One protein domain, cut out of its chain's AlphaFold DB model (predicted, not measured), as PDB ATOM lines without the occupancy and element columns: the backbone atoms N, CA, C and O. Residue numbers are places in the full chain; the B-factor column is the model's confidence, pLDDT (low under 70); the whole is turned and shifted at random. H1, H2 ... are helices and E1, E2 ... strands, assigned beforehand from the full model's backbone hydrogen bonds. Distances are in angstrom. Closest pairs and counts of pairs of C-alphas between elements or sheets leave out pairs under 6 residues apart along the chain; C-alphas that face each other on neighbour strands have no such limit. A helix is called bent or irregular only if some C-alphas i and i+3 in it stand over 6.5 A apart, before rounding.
ATOM      1  N   ALA A  15       7.937  54.391  44.039       41.41
ATOM      2  CA  ALA A  15       8.109  53.573  42.842       41.41
ATOM      3  C   ALA A  15       9.017  52.348  43.065       41.41
ATOM      4  O   ALA A  15       8.678  51.264  42.601       41.41
ATOM      5  N   GLU A  16      10.114  52.468  43.822       43.09
ATOM      6  CA  GLU A  16      10.976  51.334  44.196       43.09
ATOM      7  C   GLU A  16      10.308  50.394  45.201       43.09
ATOM      8  O   GLU A  16      10.497  49.179  45.129       43.09
ATOM      9  N   ILE A  17       9.481  50.927  46.105       43.38
ATOM     10  CA  ILE A  17       8.638  50.125  47.002       43.38
ATOM     11  C   ILE A  17       7.624  49.329  46.170       43.38
ATOM     12  O   ILE A  17       7.530  48.115  46.327       43.38
ATOM     13  N   ILE A  18       6.938  49.972  45.220       37.88
ATOM     14  CA  ILE A  18       5.993  49.313  44.303       37.88
ATOM     15  C   ILE A  18       6.704  48.304  43.379       37.88
ATOM     16  O   ILE A  18       6.172  47.224  43.135       37.88
ATOM     17  N   ALA A  19       7.929  48.580  42.922       39.12
ATOM     18  CA  ALA A  19       8.736  47.645  42.136       39.12
ATOM     19  C   ALA A  19       9.217  46.437  42.969       39.12
ATOM     20  O   ALA A  19       9.160  45.304  42.496       39.12
ATOM     21  N   ARG A  20       9.585  46.638  44.244       39.72
ATOM     22  CA  ARG A  20       9.845  45.556  45.220       39.72
ATOM     23  C   ARG A  20       8.581  44.810  45.672       39.72
ATOM     24  O   ARG A  20       8.706  43.718  46.223       39.72
ATOM     25  N   MET A  21       7.391  45.371  45.446       39.72
ATOM     26  CA  MET A  21       6.080  44.731  45.669       39.72
ATOM     27  C   MET A  21       5.552  44.014  44.409       39.72
ATOM     28  O   MET A  21       4.729  43.106  44.515       39.72
ATOM     29  N   ARG A  22       6.061  44.373  43.218       36.88
ATOM     30  CA  ARG A  22       5.981  43.570  41.982       36.88
ATOM     31  C   ARG A  22       6.978  42.405  41.972       36.88
ATOM     32  O   ARG A  22       6.834  41.510  41.144       36.88
ATOM     33  N   ALA A  23       7.970  42.407  42.866       37.91
ATOM     34  CA  ALA A  23       8.959  41.341  42.948       37.91
ATOM     35  C   ALA A  23       8.303  40.014  43.389       37.91
ATOM     36  O   ALA A  23       7.527  39.994  44.350       37.91
ATOM     37  N   PRO A  24       8.586  38.921  42.666       52.28
ATOM     38  CA  PRO A  24       7.849  37.673  42.750       52.28
ATOM     39  C   PRO A  24       8.255  36.887  43.999       52.28
ATOM     40  O   PRO A  24       9.377  37.019  44.469       52.28
ATOM     41  N   VAL A  25       7.351  36.017  44.454       57.50
ATOM     42  CA  VAL A  25       7.673  34.684  44.991       57.50
ATOM     43  C   VAL A  25       8.667  34.655  46.155       57.50
ATOM     44  O   VAL A  25       9.873  34.807  45.983       57.50
ATOM     45  N   LEU A  26       8.186  34.312  47.351       60.84
ATOM     46  CA  LEU A  26       9.103  34.042  48.454       60.84
ATOM     47  C   LEU A  26       9.697  32.630  48.307       60.84
ATOM     48  O   LEU A  26       9.009  31.637  48.551       60.84
ATOM     49  N   THR A  27      10.970  32.550  47.916       62.44
ATOM     50  CA  THR A  27      11.787  31.327  47.918       62.44
ATOM     51  C   THR A  27      12.757  31.343  49.095       62.44
ATOM     52  O   THR A  27      13.508  32.298  49.275       62.44
ATOM     53  N   LYS A  28      12.746  30.292  49.926       66.00
ATOM     54  CA  LYS A  28      13.582  30.229  51.146       66.00
ATOM     55  C   LYS A  28      14.662  29.140  51.127       66.00
ATOM     56  O   LYS A  28      15.765  29.391  51.596       66.00
ATOM     57  N   VAL A  29      14.394  27.961  50.555       69.94
ATOM     58  CA  VAL A  29      15.324  26.807  50.588       69.94
ATOM     59  C   VAL A  29      15.935  26.572  49.210       69.94
ATOM     60  O   VAL A  29      15.398  25.789  48.444       69.94
ATOM     61  N   GLN A  30      17.008  27.288  48.856       71.44
ATOM     62  CA  GLN A  30      17.745  27.135  47.579       71.44
ATOM     63  C   GLN A  30      16.875  27.003  46.306       71.44
ATOM     64  O   GLN A  30      17.222  26.300  45.356       71.44
ATOM     65  N   GLY A  31      15.728  27.682  46.284       72.62
ATOM     66  CA  GLY A  31      14.782  27.618  45.172       72.62
ATOM     67  C   GLY A  31      13.817  26.428  45.192       72.62
ATOM     68  O   GLY A  31      12.953  26.396  44.337       72.62
ATOM     69  N   LEU A  32      13.892  25.499  46.155       82.12
ATOM     70  CA  LEU A  32      13.000  24.334  46.276       82.12
ATOM     71  C   LEU A  32      11.530  24.728  46.477       82.12
ATOM     72  O   LEU A  32      10.647  24.186  45.816       82.12
ATOM     73  N   VAL A  33      11.280  25.650  47.412       84.38
ATOM     74  CA  VAL A  33       9.932  26.066  47.823       84.38
ATOM     75  C   VAL A  33       9.652  27.476  47.335       84.38
ATOM     76  O   VAL A  33      10.408  28.384  47.669       84.38
ATOM     77  N   GLN A  34       8.539  27.660  46.634       85.81
ATOM     78  CA  GLN A  34       7.992  28.944  46.197       85.81
ATOM     79  C   GLN A  34       6.599  29.137  46.794       85.81
ATOM     80  O   GLN A  34       5.769  28.235  46.721       85.81
ATOM     81  N   VAL A  35       6.320  30.331  47.322       81.12
ATOM     82  CA  VAL A  35       4.972  30.715  47.773       81.12
ATOM     83  C   VAL A  35       4.432  31.874  46.939       81.12
ATOM     84  O   VAL A  35       5.085  32.907  46.781       81.12
ATOM     85  N   VAL A  36       3.220  31.696  46.428       82.06
ATOM     86  CA  VAL A  36       2.425  32.649  45.653       82.06
ATOM     87  C   VAL A  36       1.150  32.924  46.442       82.06
ATOM     88  O   VAL A  36       0.570  32.004  47.006       82.06
ATOM     89  N   ALA A  37       0.723  34.181  46.515       72.62
ATOM     90  CA  ALA A  37      -0.533  34.540  47.162       72.62
ATOM     91  C   ALA A  37      -1.373  35.377  46.203       72.62
ATOM     92  O   ALA A  37      -0.887  36.375  45.658       72.62
ATOM     93  N   ASP A  38      -2.606  34.931  46.001       72.31
ATOM     94  CA  ASP A  38      -3.629  35.580  45.198       72.31
ATOM     95  C   ASP A  38      -4.440  36.512  46.103       72.31
ATOM     96  O   ASP A  38      -5.517  36.185  46.592       72.31
ATOM     97  N   CYS A  39      -3.819  37.634  46.459       65.56
ATOM     98  CA  CYS A  39      -4.403  38.660  47.314       65.56
ATOM     99  C   CYS A  39      -3.879  40.057  46.928       65.56
ATOM    100  O   CYS A  39      -2.879  40.167  46.184       65.56
ATOM    101  N   PRO A  40      -4.538  41.131  47.417       67.25
ATOM    102  CA  PRO A  40      -4.110  42.505  47.196       67.25
ATOM    103  C   PRO A  40      -2.626  42.718  47.533       67.25
ATOM    104  O   PRO A  40      -2.061  42.108  48.446       67.25
ATOM    105  N   ALA A  41      -1.955  43.539  46.722       66.25
ATOM    106  CA  ALA A  41      -0.493  43.642  46.730       66.25
ATOM    107  C   ALA A  41       0.084  44.180  48.053       66.25
ATOM    108  O   ALA A  41       1.227  43.877  48.384       66.25
ATOM    109  N   ASP A  42      -0.702  44.959  48.787       65.06
ATOM    110  CA  ASP A  42      -0.393  45.556  50.084       65.06
ATOM    111  C   ASP A  42      -0.314  44.528  51.223       65.06
ATOM    112  O   ASP A  42       0.574  44.640  52.063       65.06
ATOM    113  N   VAL A  43      -1.143  43.479  51.205       64.81
ATOM    114  CA  VAL A  43      -1.149  42.421  52.240       64.81
ATOM    115  C   VAL A  43      -0.379  41.160  51.836       64.81
ATOM    116  O   VAL A  43      -0.124  40.275  52.651       64.81
ATOM    117  N   ARG A  44       0.066  41.057  50.579       68.19
ATOM    118  CA  ARG A  44       0.681  39.846  50.003       68.19
ATOM    119  C   ARG A  44       1.821  39.241  50.821       68.19
ATOM    120  O   ARG A  44       1.895  38.019  50.972       68.19
ATOM    121  N   ARG A  45       2.715  40.070  51.364       66.81
ATOM    122  CA  ARG A  45       3.853  39.588  52.169       66.81
ATOM    123  C   ARG A  45       3.419  38.964  53.490       66.81
ATOM    124  O   ARG A  45       4.051  38.007  53.935       66.81
ATOM    125  N   GLU A  46       2.352  39.480  54.089       66.69
ATOM    126  CA  GLU A  46       1.798  38.981  55.350       66.69
ATOM    127  C   GLU A  46       1.201  37.583  55.173       66.69
ATOM    128  O   GLU A  46       1.334  36.741  56.055       66.69
ATOM    129  N   TYR A  47       0.648  37.297  53.992       68.12
ATOM    130  CA  TYR A  47       0.140  35.972  53.632       68.12
ATOM    131  C   TYR A  47       1.275  35.000  53.269       68.12
ATOM    132  O   TYR A  47       1.276  33.845  53.693       68.12
ATOM    133  N   GLN A  48       2.269  35.457  52.502       71.94
ATOM    134  CA  GLN A  48       3.353  34.598  52.014       71.94
ATOM    135  C   GLN A  48       4.368  34.217  53.099       71.94
ATOM    136  O   GLN A  48       4.835  33.079  53.127       71.94
ATOM    137  N   SER A  49       4.752  35.151  53.975       69.88
ATOM    138  CA  SER A  49       5.872  34.957  54.910       69.88
ATOM    139  C   SER A  49       5.660  33.813  55.917       69.88
ATOM    140  O   SER A  49       6.588  33.008  56.079       69.88
ATOM    141  N   PRO A  50       4.482  33.659  56.559       69.88
ATOM    142  CA  PRO A  50       4.237  32.560  57.492       69.88
ATOM    143  C   PRO A  50       4.303  31.194  56.803       69.88
ATOM    144  O   PRO A  50       5.053  30.324  57.243       69.88
ATOM    145  N   ILE A  51       3.610  31.036  55.670       73.25
ATOM    146  CA  ILE A  51       3.568  29.778  54.909       73.25
ATOM    147  C   ILE A  51       4.948  29.424  54.349       73.25
ATOM    148  O   ILE A  51       5.380  28.276  54.431       73.25
ATOM    149  N   ALA A  52       5.687  30.410  53.841       75.31
ATOM    150  CA  ALA A  52       7.037  30.182  53.346       75.31
ATOM    151  C   ALA A  52       8.010  29.798  54.465       75.31
ATOM    152  O   ALA A  52       8.888  28.970  54.249       75.31
ATOM    153  N   SER A  53       7.874  30.387  55.659       74.12
ATOM    154  CA  SER A  53       8.684  30.008  56.826       74.12
ATOM    155  C   SER A  53       8.366  28.592  57.291       74.12
ATOM    156  O   SER A  53       9.287  27.823  57.543       74.12
ATOM    157  N   PHE A  54       7.079  28.245  57.342       75.56
ATOM    158  CA  PHE A  54       6.598  26.915  57.702       75.56
ATOM    159  C   PHE A  54       7.149  25.841  56.754       75.56
ATOM    160  O   PHE A  54       7.828  24.913  57.190       75.56
ATOM    161  N   ALA A  55       6.949  26.016  55.445       79.75
ATOM    162  CA  ALA A  55       7.425  25.068  54.444       79.75
ATOM    163  C   ALA A  55       8.959  24.977  54.392       79.75
ATOM    164  O   ALA A  55       9.511  23.886  54.259       79.75
ATOM    165  N   ALA A  56       9.661  26.104  54.547       81.44
ATOM    166  CA  ALA A  56      11.119  26.111  54.598       81.44
ATOM    167  C   ALA A  56      11.664  25.345  55.806       81.44
ATOM    168  O   ALA A  56      12.595  24.562  55.638       81.44
ATOM    169  N   GLY A  57      11.069  25.534  56.988       76.94
ATOM    170  CA  GLY A  57      11.455  24.815  58.201       76.94
ATOM    171  C   GLY A  57      11.361  23.301  58.019       76.94
ATOM    172  O   GLY A  57      12.330  22.595  58.283       76.94
ATOM    173  N   ILE A  58      10.247  22.820  57.455       79.38
ATOM    174  CA  ILE A  58      10.044  21.394  57.150       79.38
ATOM    175  C   ILE A  58      11.139  20.870  56.212       79.38
ATOM    176  O   ILE A  58      11.794  19.875  56.517       79.38
ATOM    177  N   CYS A  59      11.382  21.542  55.082       83.56
ATOM    178  CA  CYS A  59      12.395  21.103  54.119       83.56
ATOM    179  C   CYS A  59      13.820  21.142  54.691       83.56
ATOM    180  O   CYS A  59      14.626  20.270  54.375       83.56
ATOM    181  N   THR A  60      14.145  22.129  55.529       80.94
ATOM    182  CA  THR A  60      15.447  22.209  56.201       80.94
ATOM    183  C   THR A  60      15.651  21.044  57.168       80.94
ATOM    184  O   THR A  60      16.723  20.436  57.150       80.94
ATOM    185  N   GLU A  61      14.638  20.688  57.962       73.75
ATOM    186  CA  GLU A  61      14.722  19.519  58.847       73.75
ATOM    187  C   GLU A  61      14.809  18.208  58.057       73.75
ATOM    188  O   GLU A  61      15.586  17.332  58.430       73.75
ATOM    189  N   LEU A  62      14.120  18.092  56.918       79.44
ATOM    190  CA  LEU A  62      14.246  16.934  56.025       79.44
ATOM    191  C   LEU A  62      15.670  16.806  55.459       79.44
ATOM    192  O   LEU A  62      16.275  15.741  55.564       79.44
ATOM    193  N   TYR A  63      16.256  17.886  54.925       81.00
ATOM    194  CA  TYR A  63      17.654  17.871  54.465       81.00
ATOM    195  C   TYR A  63      18.622  17.446  55.575       81.00
ATOM    196  O   TYR A  63      19.484  16.595  55.352       81.00
ATOM    197  N   ARG A  64      18.450  17.990  56.788       74.56
ATOM    198  CA  ARG A  64      19.263  17.624  57.954       74.56
ATOM    199  C   ARG A  64      19.079  16.152  58.332       74.56
ATOM    200  O   ARG A  64      20.072  15.458  58.546       74.56
ATOM    201  N   GLY A  65      17.837  15.682  58.392       68.25
ATOM    202  CA  GLY A  65      17.475  14.310  58.741       68.25
ATOM    203  C   GLY A  65      18.078  13.277  57.799       68.25
ATOM    204  O   GLY A  65      18.671  12.298  58.246       68.25
ATOM    205  N   PHE A  66      18.017  13.546  56.495       73.50
ATOM    206  CA  PHE A  66      18.614  12.687  55.473       73.50
ATOM    207  C   PHE A  66      20.122  12.886  55.293       73.50
ATOM    208  O   PHE A  66      20.726  12.156  54.510       73.50
ATOM    209  N   ARG A  67      20.736  13.844  56.006       72.88
ATOM    210  CA  ARG A  67      22.145  14.248  55.843       72.88
ATOM    211  C   ARG A  67      22.492  14.608  54.395       72.88
ATOM    212  O   ARG A  67      23.595  14.351  53.923       72.88
ATOM    213  N   GLU A  68      21.537  15.213  53.703       74.00
ATOM    214  CA  GLU A  68      21.663  15.635  52.313       74.00
ATOM    215  C   GLU A  68      22.037  17.114  52.258       74.00
ATOM    216  O   GLU A  68      21.507  17.934  53.015       74.00
ATOM    217  N   GLN A  69      22.921  17.483  51.331       77.75
ATOM    218  CA  GLN A  69      23.141  18.899  51.063       77.75
ATOM    219  C   GLN A  69      21.926  19.475  50.326       77.75
ATOM    220  O   GLN A  69      21.409  18.834  49.402       77.75
ATOM    221  N   PRO A  70      21.464  20.685  50.697       79.06
ATOM    222  CA  PRO A  70      20.432  21.363  49.937       79.06
ATOM    223  C   PRO A  70      20.851  21.465  48.467       79.06
ATOM    224  O   PRO A  70      21.987  21.833  48.161       79.06
ATOM    225  N   ARG A  71      19.944  21.076  47.565       77.31
ATOM    226  CA  ARG A  71      20.159  21.157  46.118       77.31
ATOM    227  C   ARG A  71      19.640  22.493  45.616       77.31
ATOM    228  O   ARG A  71      18.570  22.939  46.031       77.31
ATOM    229  N   ARG A  72      20.364  23.101  44.677       79.12
ATOM    230  CA  ARG A  72      19.903  24.315  44.008       79.12
ATOM    231  C   ARG A  72      18.924  23.939  42.907       79.12
ATOM    232  O   ARG A  72      19.291  23.249  41.961       79.12
ATOM    233  N   PHE A  73      17.694  24.414  43.029       77.56
ATOM    234  CA  PHE A  73      16.661  24.208  42.024       77.56
ATOM    235  C   PHE A  73      16.586  25.437  41.118       77.56
ATOM    236  O   PHE A  73      16.435  26.558  41.604       77.56
ATOM    237  N   ALA A  74      16.718  25.230  39.804       74.62
ATOM    238  CA  ALA A  74      16.515  26.292  38.815       74.62
ATOM    239  C   ALA A  74      15.048  26.747  38.796       74.62
ATOM    240  O   ALA A  74      14.764  27.940  38.716       74.62
ATOM    241  N   GLU A  75      14.134  25.790  38.953       77.50
ATOM    242  CA  GLU A  75      12.710  26.026  39.130       77.50
ATOM    243  C   GLU A  75      12.192  25.280  40.367       77.50
ATOM    244  O   GLU A  75      12.622  24.154  40.625       77.50
ATOM    245  N   PRO A  76      11.269  25.877  41.133       81.75
ATOM    246  CA  PRO A  76      10.799  25.303  42.385       81.75
ATOM    247  C   PRO A  76      10.049  23.993  42.182       81.75
ATOM    248  O   PRO A  76       9.113  23.899  41.386       81.75
ATOM    249  N   ALA A  77      10.444  22.986  42.960       83.50
ATOM    250  CA  ALA A  77       9.774  21.694  42.970       83.50
ATOM    251  C   ALA A  77       8.524  21.690  43.864       83.50
ATOM    252  O   ALA A  77       7.663  20.831  43.698       83.50
ATOM    253  N   VAL A  78       8.392  22.650  44.786       86.50
ATOM    254  CA  VAL A  78       7.203  22.832  45.628       86.50
ATOM    255  C   VAL A  78       6.671  24.252  45.457       86.50
ATOM    256  O   VAL A  78       7.306  25.218  45.877       86.50
ATOM    257  N   CYS A  79       5.489  24.386  44.864       86.75
ATOM    258  CA  CYS A  79       4.825  25.670  44.643       86.75
ATOM    259  C   CYS A  79       3.544  25.740  45.474       86.75
ATOM    260  O   CYS A  79       2.578  25.041  45.184       86.75
ATOM    261  N   LEU A  80       3.513  26.608  46.477       84.06
ATOM    262  CA  LEU A  80       2.344  26.860  47.317       84.06
ATOM    263  C   LEU A  80       1.602  28.083  46.781       84.06
ATOM    264  O   LEU A  80       2.202  29.143  46.634       84.06
ATOM    265  N   THR A  81       0.315  27.950  46.486       83.06
ATOM    266  CA  THR A  81      -0.555  29.041  46.030       83.06
ATOM    267  C   THR A  81      -1.631  29.276  47.075       83.06
ATOM    268  O   THR A  81      -2.376  28.355  47.381       83.06
ATOM    269  N   ILE A  82      -1.708  30.481  47.623       75.38
ATOM    270  CA  ILE A  82      -2.671  30.870  48.658       75.38
ATOM    271  C   ILE A  82      -3.813  31.630  47.981       75.38
ATOM    272  O   ILE A  82      -3.546  32.630  47.319       75.38
ATOM    273  N   GLY A  83      -5.052  31.158  48.121       65.94
ATOM    274  CA  GLY A  83      -6.242  31.807  47.561       65.94
ATOM    275  C   GLY A  83      -6.791  32.958  48.415       65.94
ATOM    276  O   GLY A  83      -6.520  33.044  49.617       65.94
ATOM    277  N   GLU A  84      -7.597  33.827  47.797       58.94
ATOM    278  CA  GLU A  84      -8.277  34.934  48.477       58.94
ATOM    279  C   GLU A  84      -9.425  34.416  49.367       58.94
ATOM    280  O   GLU A  84     -10.304  33.659  48.942       58.94
ATOM    281  N   GLY A  85      -9.398  34.799  50.646       52.88
ATOM    282  CA  GLY A  85     -10.295  34.287  51.678       52.88
ATOM    283  C   GLY A  85     -11.710  34.846  51.593       52.88
ATOM    284  O   GLY A  85     -11.994  35.907  52.144       52.88
ATOM    285  N   ARG A  86     -12.619  34.093  50.965       48.44
ATOM    286  CA  ARG A  86     -14.080  34.246  51.137       48.44
ATOM    287  C   ARG A  86     -14.838  32.925  51.274       48.44
ATOM    288  O   ARG A  86     -16.058  32.930  51.403       48.44
ATOM    289  N   THR A  87     -14.139  31.795  51.244       52.00
ATOM    290  CA  THR A  87     -14.743  30.463  51.291       52.00
ATOM    291  C   THR A  87     -14.326  29.740  52.571       52.00
ATOM    292  O   THR A  87     -13.176  29.821  52.991       52.00
ATOM    293  N   ASN A  88     -15.250  28.987  53.176       51.44
ATOM    294  CA  ASN A  88     -14.969  28.079  54.301       51.44
ATOM    295  C   ASN A  88     -14.220  26.805  53.854       51.44
ATOM    296  O   ASN A  88     -14.290  25.776  54.524       51.44
ATOM    297  N   ASP A  89     -13.556  26.833  52.696       59.28
ATOM    298  CA  ASP A  89     -12.779  25.695  52.221       59.28
ATOM    299  C   ASP A  89     -11.472  25.632  53.021       59.28
ATOM    300  O   ASP A  89     -10.794  26.642  53.212       59.28
ATOM    301  N   THR A  90     -11.145  24.449  53.526       57.03
ATOM    302  CA  THR A  90      -9.936  24.171  54.317       57.03
ATOM    303  C   THR A  90      -8.976  23.234  53.580       57.03
ATOM    304  O   THR A  90      -7.863  22.976  54.047       57.03
ATOM    305  N   ARG A  91      -9.394  22.716  52.416       64.94
ATOM    306  CA  ARG A  91      -8.721  21.622  51.711       64.94
ATOM    307  C   ARG A  91      -7.444  22.089  51.023       64.94
ATOM    308  O   ARG A  91      -7.442  23.060  50.271       64.94
ATOM    309  N   VAL A  92      -6.376  21.315  51.201       72.25
ATOM    310  CA  VAL A  92      -5.132  21.441  50.433       72.25
ATOM    311  C   VAL A  92      -5.285  20.660  49.130       72.25
ATOM    312  O   VAL A  92      -5.363  19.430  49.144       72.25
ATOM    313  N   VAL A  93      -5.333  21.354  47.991       79.62
ATOM    314  CA  VAL A  93      -5.421  20.702  46.674       79.62
ATOM    315  C   VAL A  93      -4.019  20.491  46.122       79.62
ATOM    316  O   VAL A  93      -3.246  21.436  45.983       79.62
ATOM    317  N   VAL A  94      -3.702  19.253  45.761       84.69
ATOM    318  CA  VAL A  94      -2.375  18.856  45.286       84.69
ATOM    319  C   VAL A  94      -2.430  18.566  43.792       84.69
ATOM    320  O   VAL A  94      -3.300  17.832  43.325       84.69
ATOM    321  N   ARG A  95      -1.492  19.123  43.025       84.75
ATOM    322  CA  ARG A  95      -1.279  18.777  41.615       84.75
ATOM    323  C   ARG A  95       0.190  18.478  41.376       84.75
ATOM    324  O   ARG A  95       1.034  19.350  41.566       84.75
ATOM    325  N   VAL A  96       0.481  17.269  40.921       85.50
ATOM    326  CA  VAL A  96       1.836  16.857  40.545       85.50
ATOM    327  C   VAL A  96       1.999  17.029  39.038       85.50
ATOM    328  O   VAL A  96       1.140  16.620  38.262       85.50
ATOM    329  N   GLN A  97       3.081  17.679  38.624       84.19
ATOM    330  CA  GLN A  97       3.473  17.848  37.232       84.19
ATOM    331  C   GLN A  97       4.783  17.107  37.007       84.19
ATOM    332  O   GLN A  97       5.812  17.468  37.580       84.19
ATOM    333  N   ASN A  98       4.732  16.099  36.145       80.94
ATOM    334  CA  ASN A  98       5.907  15.365  35.700       80.94
ATOM    335  C   ASN A  98       6.334  15.928  34.343       80.94
ATOM    336  O   ASN A  98       5.504  16.078  33.444       80.94
ATOM    337  N   ARG A  99       7.615  16.263  34.210       75.38
ATOM    338  CA  ARG A  99       8.243  16.646  32.945       75.38
ATOM    339  C   ARG A  99       9.433  15.735  32.706       75.38
ATOM    340  O   ARG A  99      10.139  15.378  33.644       75.38
ATOM    341  N   GLU A 100       9.625  15.349  31.456       69.56
ATOM    342  CA  GLU A 100      10.714  14.465  31.062       69.56
ATOM    343  C   GLU A 100      12.065  15.159  31.306       69.56
ATOM    344  O   GLU A 100      12.263  16.299  30.892       69.56
ATOM    345  N   GLY A 101      12.967  14.505  32.045       69.06
ATOM    346  CA  GLY A 101      14.287  15.051  32.389       69.06
ATOM    347  C   GLY A 101      14.324  16.081  33.529       69.06
ATOM    348  O   GLY A 101      15.410  16.543  33.876       69.06
ATOM    349  N   GLU A 102      13.190  16.420  34.152       74.62
ATOM    350  CA  GLU A 102      13.119  17.370  35.271       74.62
ATOM    351  C   GLU A 102      12.583  16.717  36.557       74.62
ATOM    352  O   GLU A 102      11.765  15.795  36.494       74.62
ATOM    353  N   PRO A 103      12.984  17.205  37.750       73.75
ATOM    354  CA  PRO A 103      12.383  16.747  38.992       73.75
ATOM    355  C   PRO A 103      10.879  17.073  39.015       73.75
ATOM    356  O   PRO A 103      10.469  18.167  38.607       73.75
ATOM    357  N   PRO A 104      10.044  16.147  39.514       83.31
ATOM    358  CA  PRO A 104       8.600  16.319  39.542       83.31
ATOM    359  C   PRO A 104       8.214  17.502  40.425       83.31
ATOM    360  O   PRO A 104       8.735  17.686  41.528       83.31
ATOM    361  N   ARG A 105       7.270  18.308  39.938       84.62
ATOM    362  CA  ARG A 105       6.853  19.547  40.597       84.62
ATOM    363  C   ARG A 105       5.500  19.378  41.244       84.62
ATOM    364  O   ARG A 105       4.547  18.924  40.617       84.62
ATOM    365  N   THR A 106       5.392  19.802  42.489       87.62
ATOM    366  CA  THR A 106       4.171  19.697  43.279       87.62
ATOM    367  C   THR A 106       3.601  21.082  43.500       87.62
ATOM    368  O   THR A 106       4.238  21.935  44.116       87.62
ATOM    369  N   ARG A 107       2.391  21.312  42.998       86.06
ATOM    370  CA  ARG A 107       1.622  22.527  43.249       86.06
ATOM    371  C   ARG A 107       0.595  22.248  44.336       86.06
ATOM    372  O   ARG A 107      -0.231  21.354  44.183       86.06
ATOM    373  N   LEU A 108       0.667  23.017  45.410       84.69
ATOM    374  CA  LEU A 108      -0.225  22.961  46.555       84.69
ATOM    375  C   LEU A 108      -1.073  24.225  46.536       84.69
ATOM    376  O   LEU A 108      -0.536  25.326  46.617       84.69
ATOM    377  N   PHE A 109      -2.383  24.079  46.401       81.75
ATOM    378  CA  PHE A 109      -3.316  25.193  46.494       81.75
ATOM    379  C   PHE A 109      -3.931  25.178  47.884       81.75
ATOM    380  O   PHE A 109      -4.499  24.172  48.311       81.75
ATOM    381  N   LEU A 110      -3.759  26.292  48.579       74.94
ATOM    382  CA  LEU A 110      -4.227  26.528  49.927       74.94
ATOM    383  C   LEU A 110      -5.394  27.515  49.868       74.94
ATOM    384  O   LEU A 110      -5.354  28.458  49.068       74.94
ATOM    385  N   PRO A 111      -6.403  27.344  50.728       66.25
ATOM    386  CA  PRO A 111      -7.367  28.396  50.992       66.25
ATOM    387  C   PRO A 111      -6.694  29.528  51.791       66.25
ATOM    388  O   PRO A 111      -5.465  29.632  51.848       66.25
ATOM    389  N   ALA A 112      -7.484  30.398  52.421       62.03
ATOM    390  CA  ALA A 112      -6.934  31.429  53.288       62.03
ATOM    391  C   ALA A 112      -5.997  30.817  54.361       62.03
ATOM    392  O   ALA A 112      -6.283  29.737  54.894       62.03
ATOM    393  N   PRO A 113      -4.902  31.500  54.748       55.62
ATOM    394  CA  PRO A 113      -3.941  30.966  55.718       55.62
ATOM    395  C   PRO A 113      -4.564  30.582  57.068       55.62
ATOM    396  O   PRO A 113      -4.074  29.673  57.726       55.62
ATOM    397  N   GLY A 114      -5.649  31.255  57.468       56.97
ATOM    398  CA  GLY A 114      -6.359  30.992  58.725       56.97
ATOM    399  C   GLY A 114      -7.281  29.768  58.713       56.97
ATOM    400  O   GLY A 114      -7.677  29.319  59.782       56.97
ATOM    401  N   SER A 115      -7.620  29.223  57.539       61.09
ATOM    402  CA  SER A 115      -8.508  28.059  57.392       61.09
ATOM    403  C   SER A 115      -7.797  26.822  56.843       61.09
ATOM    404  O   SER A 115      -8.412  25.773  56.688       61.09
ATOM    405  N   THR A 116      -6.504  26.918  56.532       64.88
ATOM    406  CA  THR A 116      -5.749  25.813  55.930       64.88
ATOM    407  C   THR A 116      -5.507  24.694  56.942       64.88
ATOM    408  O   THR A 116      -5.012  24.947  58.040       64.88
ATOM    409  N   ASP A 117      -5.777  23.446  56.551       71.81
ATOM    410  CA  ASP A 117      -5.345  22.275  57.317       71.81
ATOM    411  C   ASP A 117      -3.810  22.168  57.302       71.81
ATOM    412  O   ASP A 117      -3.191  21.709  56.336       71.81
ATOM    413  N   LEU A 118      -3.188  22.627  58.390       71.88
ATOM    414  CA  LEU A 118      -1.735  22.653  58.543       71.88
ATOM    415  C   LEU A 118      -1.123  21.252  58.631       71.88
ATOM    416  O   LEU A 118       0.019  21.078  58.206       71.88
ATOM    417  N   ALA A 119      -1.857  20.267  59.156       71.44
ATOM    418  CA  ALA A 119      -1.372  18.894  59.230       71.44
ATOM    419  C   ALA A 119      -1.305  18.301  57.823       71.44
ATOM    420  O   ALA A 119      -0.243  17.852  57.397       71.44
ATOM    421  N   LYS A 120      -2.388  18.423  57.048       79.50
ATOM    422  CA  LYS A 120      -2.400  17.961  55.656       79.50
ATOM    423  C   LYS A 120      -1.374  18.702  54.798       79.50
ATOM    424  O   LYS A 120      -0.695  18.085  53.980       79.50
ATOM    425  N   LEU A 121      -1.211  20.010  55.004       81.12
ATOM    426  CA  LEU A 121      -0.180  20.798  54.328       81.12
ATOM    427  C   LEU A 121       1.230  20.266  54.617       81.12
ATOM    428  O   LEU A 121       2.036  20.126  53.699       81.12
ATOM    429  N   GLN A 122       1.523  19.954  55.879       82.81
ATOM    430  CA  GLN A 122       2.800  19.383  56.292       82.81
ATOM    431  C   GLN A 122       3.068  18.045  55.588       82.81
ATOM    432  O   GLN A 122       4.127  17.886  54.981       82.81
ATOM    433  N   THR A 123       2.102  17.119  55.614       84.88
ATOM    434  CA  THR A 123       2.199  15.807  54.953       84.88
ATOM    435  C   THR A 123       2.500  15.965  53.460       84.88
ATOM    436  O   THR A 123       3.401  15.318  52.924       84.88
ATOM    437  N   GLU A 124       1.808  16.878  52.776       87.81
ATOM    438  CA  GLU A 124       2.009  17.094  51.340       87.81
ATOM    439  C   GLU A 124       3.340  17.787  51.008       87.81
ATOM    440  O   GLU A 124       3.936  17.490  49.972       87.81
ATOM    441  N   ILE A 125       3.866  18.646  51.888       87.69
ATOM    442  CA  ILE A 125       5.220  19.212  51.740       87.69
ATOM    443  C   ILE A 125       6.281  18.112  51.868       87.69
ATOM    444  O   ILE A 125       7.224  18.086  51.075       87.69
ATOM    445  N   VAL A 126       6.125  17.184  52.818       87.38
ATOM    446  CA  VAL A 126       7.039  16.040  52.988       87.38
ATOM    447  C   VAL A 126       7.015  15.150  51.748       87.38
ATOM    448  O   VAL A 126       8.070  14.841  51.193       87.38
ATOM    449  N   LYS A 127       5.825  14.801  51.245       89.75
ATOM    450  CA  LYS A 127       5.669  14.023  50.004       89.75
ATOM    451  C   LYS A 127       6.310  14.730  48.814       89.75
ATOM    452  O   LYS A 127       7.056  14.115  48.058       89.75
ATOM    453  N   ALA A 128       6.078  16.035  48.670       88.62
ATOM    454  CA  ALA A 128       6.671  16.835  47.604       88.62
ATOM    455  C   ALA A 128       8.207  16.865  47.678       88.62
ATOM    456  O   ALA A 128       8.873  16.731  46.652       88.62
ATOM    457  N   PHE A 129       8.768  16.991  48.885       88.75
ATOM    458  CA  PHE A 129      10.208  16.916  49.114       88.75
ATOM    459  C   PHE A 129      10.769  15.550  48.712       88.75
ATOM    460  O   PHE A 129      11.740  15.483  47.962       88.75
ATOM    461  N   MET A 130      10.155  14.462  49.180       88.88
ATOM    462  CA  MET A 130      10.622  13.099  48.905       88.88
ATOM    463  C   MET A 130      10.589  12.793  47.412       88.88
ATOM    464  O   MET A 130      11.565  12.283  46.859       88.88
ATOM    465  N   ARG A 131       9.536  13.237  46.729       89.12
ATOM    466  CA  ARG A 131       9.417  13.105  45.281       89.12
ATOM    467  C   ARG A 131      10.510  13.880  44.540       89.12
ATOM    468  O   ARG A 131      11.146  13.339  43.643       89.12
ATOM    469  N   ALA A 132      10.766  15.128  44.932       86.44
ATOM    470  CA  ALA A 132      11.712  16.008  44.242       86.44
ATOM    471  C   ALA A 132      13.191  15.703  44.542       86.44
ATOM    472  O   ALA A 132      14.051  15.877  43.679       86.44
ATOM    473  N   VAL A 133      13.507  15.292  45.771       85.44
ATOM    474  CA  VAL A 133      14.890  15.120  46.246       85.44
ATOM    475  C   VAL A 133      15.327  13.661  46.182       85.44
ATOM    476  O   VAL A 133      16.463  13.382  45.785       85.44
ATOM    477  N   LYS A 134      14.437  12.737  46.558       84.69
ATOM    478  CA  LYS A 134      14.715  11.297  46.643       84.69
ATOM    479  C   LYS A 134      14.110  10.492  45.490       84.69
ATOM    480  O   LYS A 134      14.483   9.337  45.329       84.69
ATOM    481  N   GLY A 135      13.213  11.075  44.690       84.75
ATOM    482  CA  GLY A 135      12.501  10.348  43.634       84.75
ATOM    483  C   GLY A 135      11.507   9.320  44.180       84.75
ATOM    484  O   GLY A 135      11.138   8.396  43.463       84.75
ATOM    485  N   GLN A 136      11.101   9.455  45.446       86.06
ATOM    486  CA  GLN A 136      10.248   8.493  46.136       86.06
ATOM    487  C   GLN A 136       8.851   9.071  46.356       86.06
ATOM    488  O   GLN A 136       8.702  10.184  46.862       86.06
ATOM    489  N   GLU A 137       7.835   8.283  46.015       87.38
ATOM    490  CA  GLU A 137       6.447   8.564  46.365       87.38
ATOM    491  C   GLU A 137       6.139   7.943  47.730       87.38
ATOM    492  O   GLU A 137       6.423   6.766  47.945       87.38
ATOM    493  N   LEU A 138       5.577   8.733  48.646       86.56
ATOM    494  CA  LEU A 138       5.157   8.262  49.965       86.56
ATOM    495  C   LEU A 138       3.635   8.285  50.086       86.56
ATOM    496  O   LEU A 138       2.977   9.212  49.603       86.56
ATOM    497  N   SER A 139       3.089   7.312  50.809       87.38
ATOM    498  CA  SER A 139       1.736   7.393  51.356       87.38
ATOM    499  C   SER A 139       1.646   8.461  52.454       87.38
ATOM    500  O   SER A 139       2.651   8.892  53.023       87.38
ATOM    501  N   ASP A 140       0.424   8.887  52.781       77.88
ATOM    502  CA  ASP A 140       0.189   9.868  53.850       77.88
ATOM    503  C   ASP A 140       0.711   9.366  55.207       77.88
ATOM    504  O   ASP A 140       1.331  10.127  55.944       77.88
ATOM    505  N   ALA A 141       0.530   8.074  55.505       76.12
ATOM    506  CA  ALA A 141       1.010   7.463  56.743       76.12
ATOM    507  C   ALA A 141       2.544   7.448  56.827       76.12
ATOM    508  O   ALA A 141       3.104   7.754  57.879       76.12
ATOM    509  N   GLU A 142       3.227   7.135  55.722       78.56
ATOM    510  CA  GLU A 142       4.690   7.159  55.666       78.56
ATOM    511  C   GLU A 142       5.226   8.584  55.804       78.56
ATOM    512  O   GLU A 142       6.152   8.814  56.573       78.56
ATOM    513  N   ALA A 143       4.635   9.556  55.107       79.50
ATOM    514  CA  ALA A 143       5.049  10.954  55.188       79.50
ATOM    515  C   ALA A 143       4.866  11.538  56.599       79.50
ATOM    516  O   ALA A 143       5.745  12.247  57.098       79.50
ATOM    517  N   ASP A 144       3.759  11.197  57.264       74.38
ATOM    518  CA  ASP A 144       3.524  11.557  58.659       74.38
ATOM    519  C   ASP A 144       4.548  10.914  59.596       74.38
ATOM    520  O   ASP A 144       5.115  11.611  60.438       74.38
ATOM    521  N   ALA A 145       4.810   9.612  59.445       68.19
ATOM    522  CA  ALA A 145       5.801   8.900  60.247       68.19
ATOM    523  C   ALA A 145       7.203   9.499  60.062       68.19
ATOM    524  O   ALA A 145       7.860   9.828  61.045       68.19
ATOM    525  N   PHE A 146       7.613   9.764  58.818       70.31
ATOM    526  CA  PHE A 146       8.905  10.380  58.508       70.31
ATOM    527  C   PHE A 146       9.084  11.737  59.178       70.31
ATOM    528  O   PHE A 146      10.155  12.032  59.703       70.31
ATOM    529  N   TYR A 147       8.058  12.588  59.165       66.12
ATOM    530  CA  TYR A 147       8.174  13.888  59.812       66.12
ATOM    531  C   TYR A 147       8.159  13.783  61.341       66.12
ATOM    532  O   TYR A 147       8.889  14.512  62.016       66.12
ATOM    533  N   ARG A 148       7.377  12.857  61.909       62.50
ATOM    534  CA  ARG A 148       7.409  12.574  63.355       62.50
ATOM    535  C   ARG A 148       8.778  12.066  63.798       62.50
ATOM    536  O   ARG A 148       9.295  12.539  64.805       62.50
ATOM    537  N   ASP A 149       9.417  11.233  62.985       57.41
ATOM    538  CA  ASP A 149      10.795  10.777  63.170       57.41
ATOM    539  C   ASP A 149      11.836  11.885  63.008       57.41
ATOM    540  O   ASP A 149      13.015  11.649  63.251       57.41
ATOM    541  N   LEU A 150      11.453  13.106  62.630       55.22
ATOM    542  CA  LEU A 150      12.341  14.269  62.566       55.22
ATOM    543  C   LEU A 150      12.079  15.256  63.703       55.22
ATOM    544  O   LEU A 150      13.034  15.860  64.185       55.22
TER     545      LEU A 150
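What this domain is: This is residues 15 to 150 of the 310 residues of an uncharacterized protein of Verrucomicrobia bacterium (UniProt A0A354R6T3). A twisted sheet of four strands has two long helices, H2 and H3, over one face, each running along the strands beneath it, while no named helix covers the other face; these are two layers, helices on one face of a sheet. H4 packs crosswise on H3, and H1, at the first printed residues, lies far out at one end, its centre 24.9 A from the mean of the C-alphas. The printed part has 136 residues, with four named helices and four named strands that follow along the chain as H1 E1 H2 E2 E3 E4 H3 H4, and its class is mixed, helices and strands. The sheet runs E1 E2 E4 E3 and is mixed, with E3 antiparallel to E4 and the other neighbours parallel. The whole is compact, with a radius of gyration of the C-alphas of 14.9 A and spans of 43 by 33 by 29 A.

How they stand to each other: Start at the sheet with E1, residues 33 to 37, and E2, residues 78 to 82: they are parallel, with N 34 and O 78 2.8 A apart, within hydrogen-bond range. E4, residues 105 to 110, is parallel to E2, with N 79 and O 106 at 2.9 A. E3, residues 93 to 97, forms an antiparallel hairpin with E4, with N 95 and O 107 at 2.8 A. Residues 26 to 27 pair antiparallel with residues 34 to 35 of E1. H2, residues 44 to 65, is on the sheet at a height of 8.9 A, over E1 and E2; look for its closest C-alphas to E1 at Val 35 and Ala 52, 6.0 A. E1, H2 and E2 make a strand-helix-strand unit, two parallel neighbour strands joined through a helix, with a left-handed crossover. H3, residues 118 to 134, is on the same face at a height of 9.0 A, over E2 and E4, and runs along the strands, at 5 degrees to E4 on the local plane. H2, with residues 55 to 62 alone, touches H3 at a steep tilt of 54 degrees, the same way; the closest C-alphas are Ala 55 and Ile 125, 6.8 A. H4, residues 140 to 148, touches H3 about perpendicular, at 89 degrees, with Thr 123 and Ala 143 the closest C-alphas at 5.6 A. H1, residues 15 to 21, touches no helix and is not on the sheet. In H1, H3 and H4 every O i to N i+4 pair is within hydrogen-bond range; in H2 it is 16 of 18.

Where its parts are: Find C-alpha 15 at (8.109, 53.573, 42.842), where H1 begins. H2 runs 31.8 A from C-alpha 44 at (0.681, 39.846, 50.003); it is irregular, only just, with C-alphas 47 and 50 6.6 A apart. H3 is 23.3 A long and E4 16.1 A. H4 ends at C-alpha 148, (7.409, 12.574, 63.355).

The domain as a whole: The C-alphas of Ala 15 and Ala 141 are the two farthest apart, 48.7 A. The printed part has no cut, and the links H1 to E1 and H2 to E2 are long. The model's mean pLDDT over the printed part is 72.4; among the residues under 70 are 15 to 29, 39 to 47 and 83 to 91.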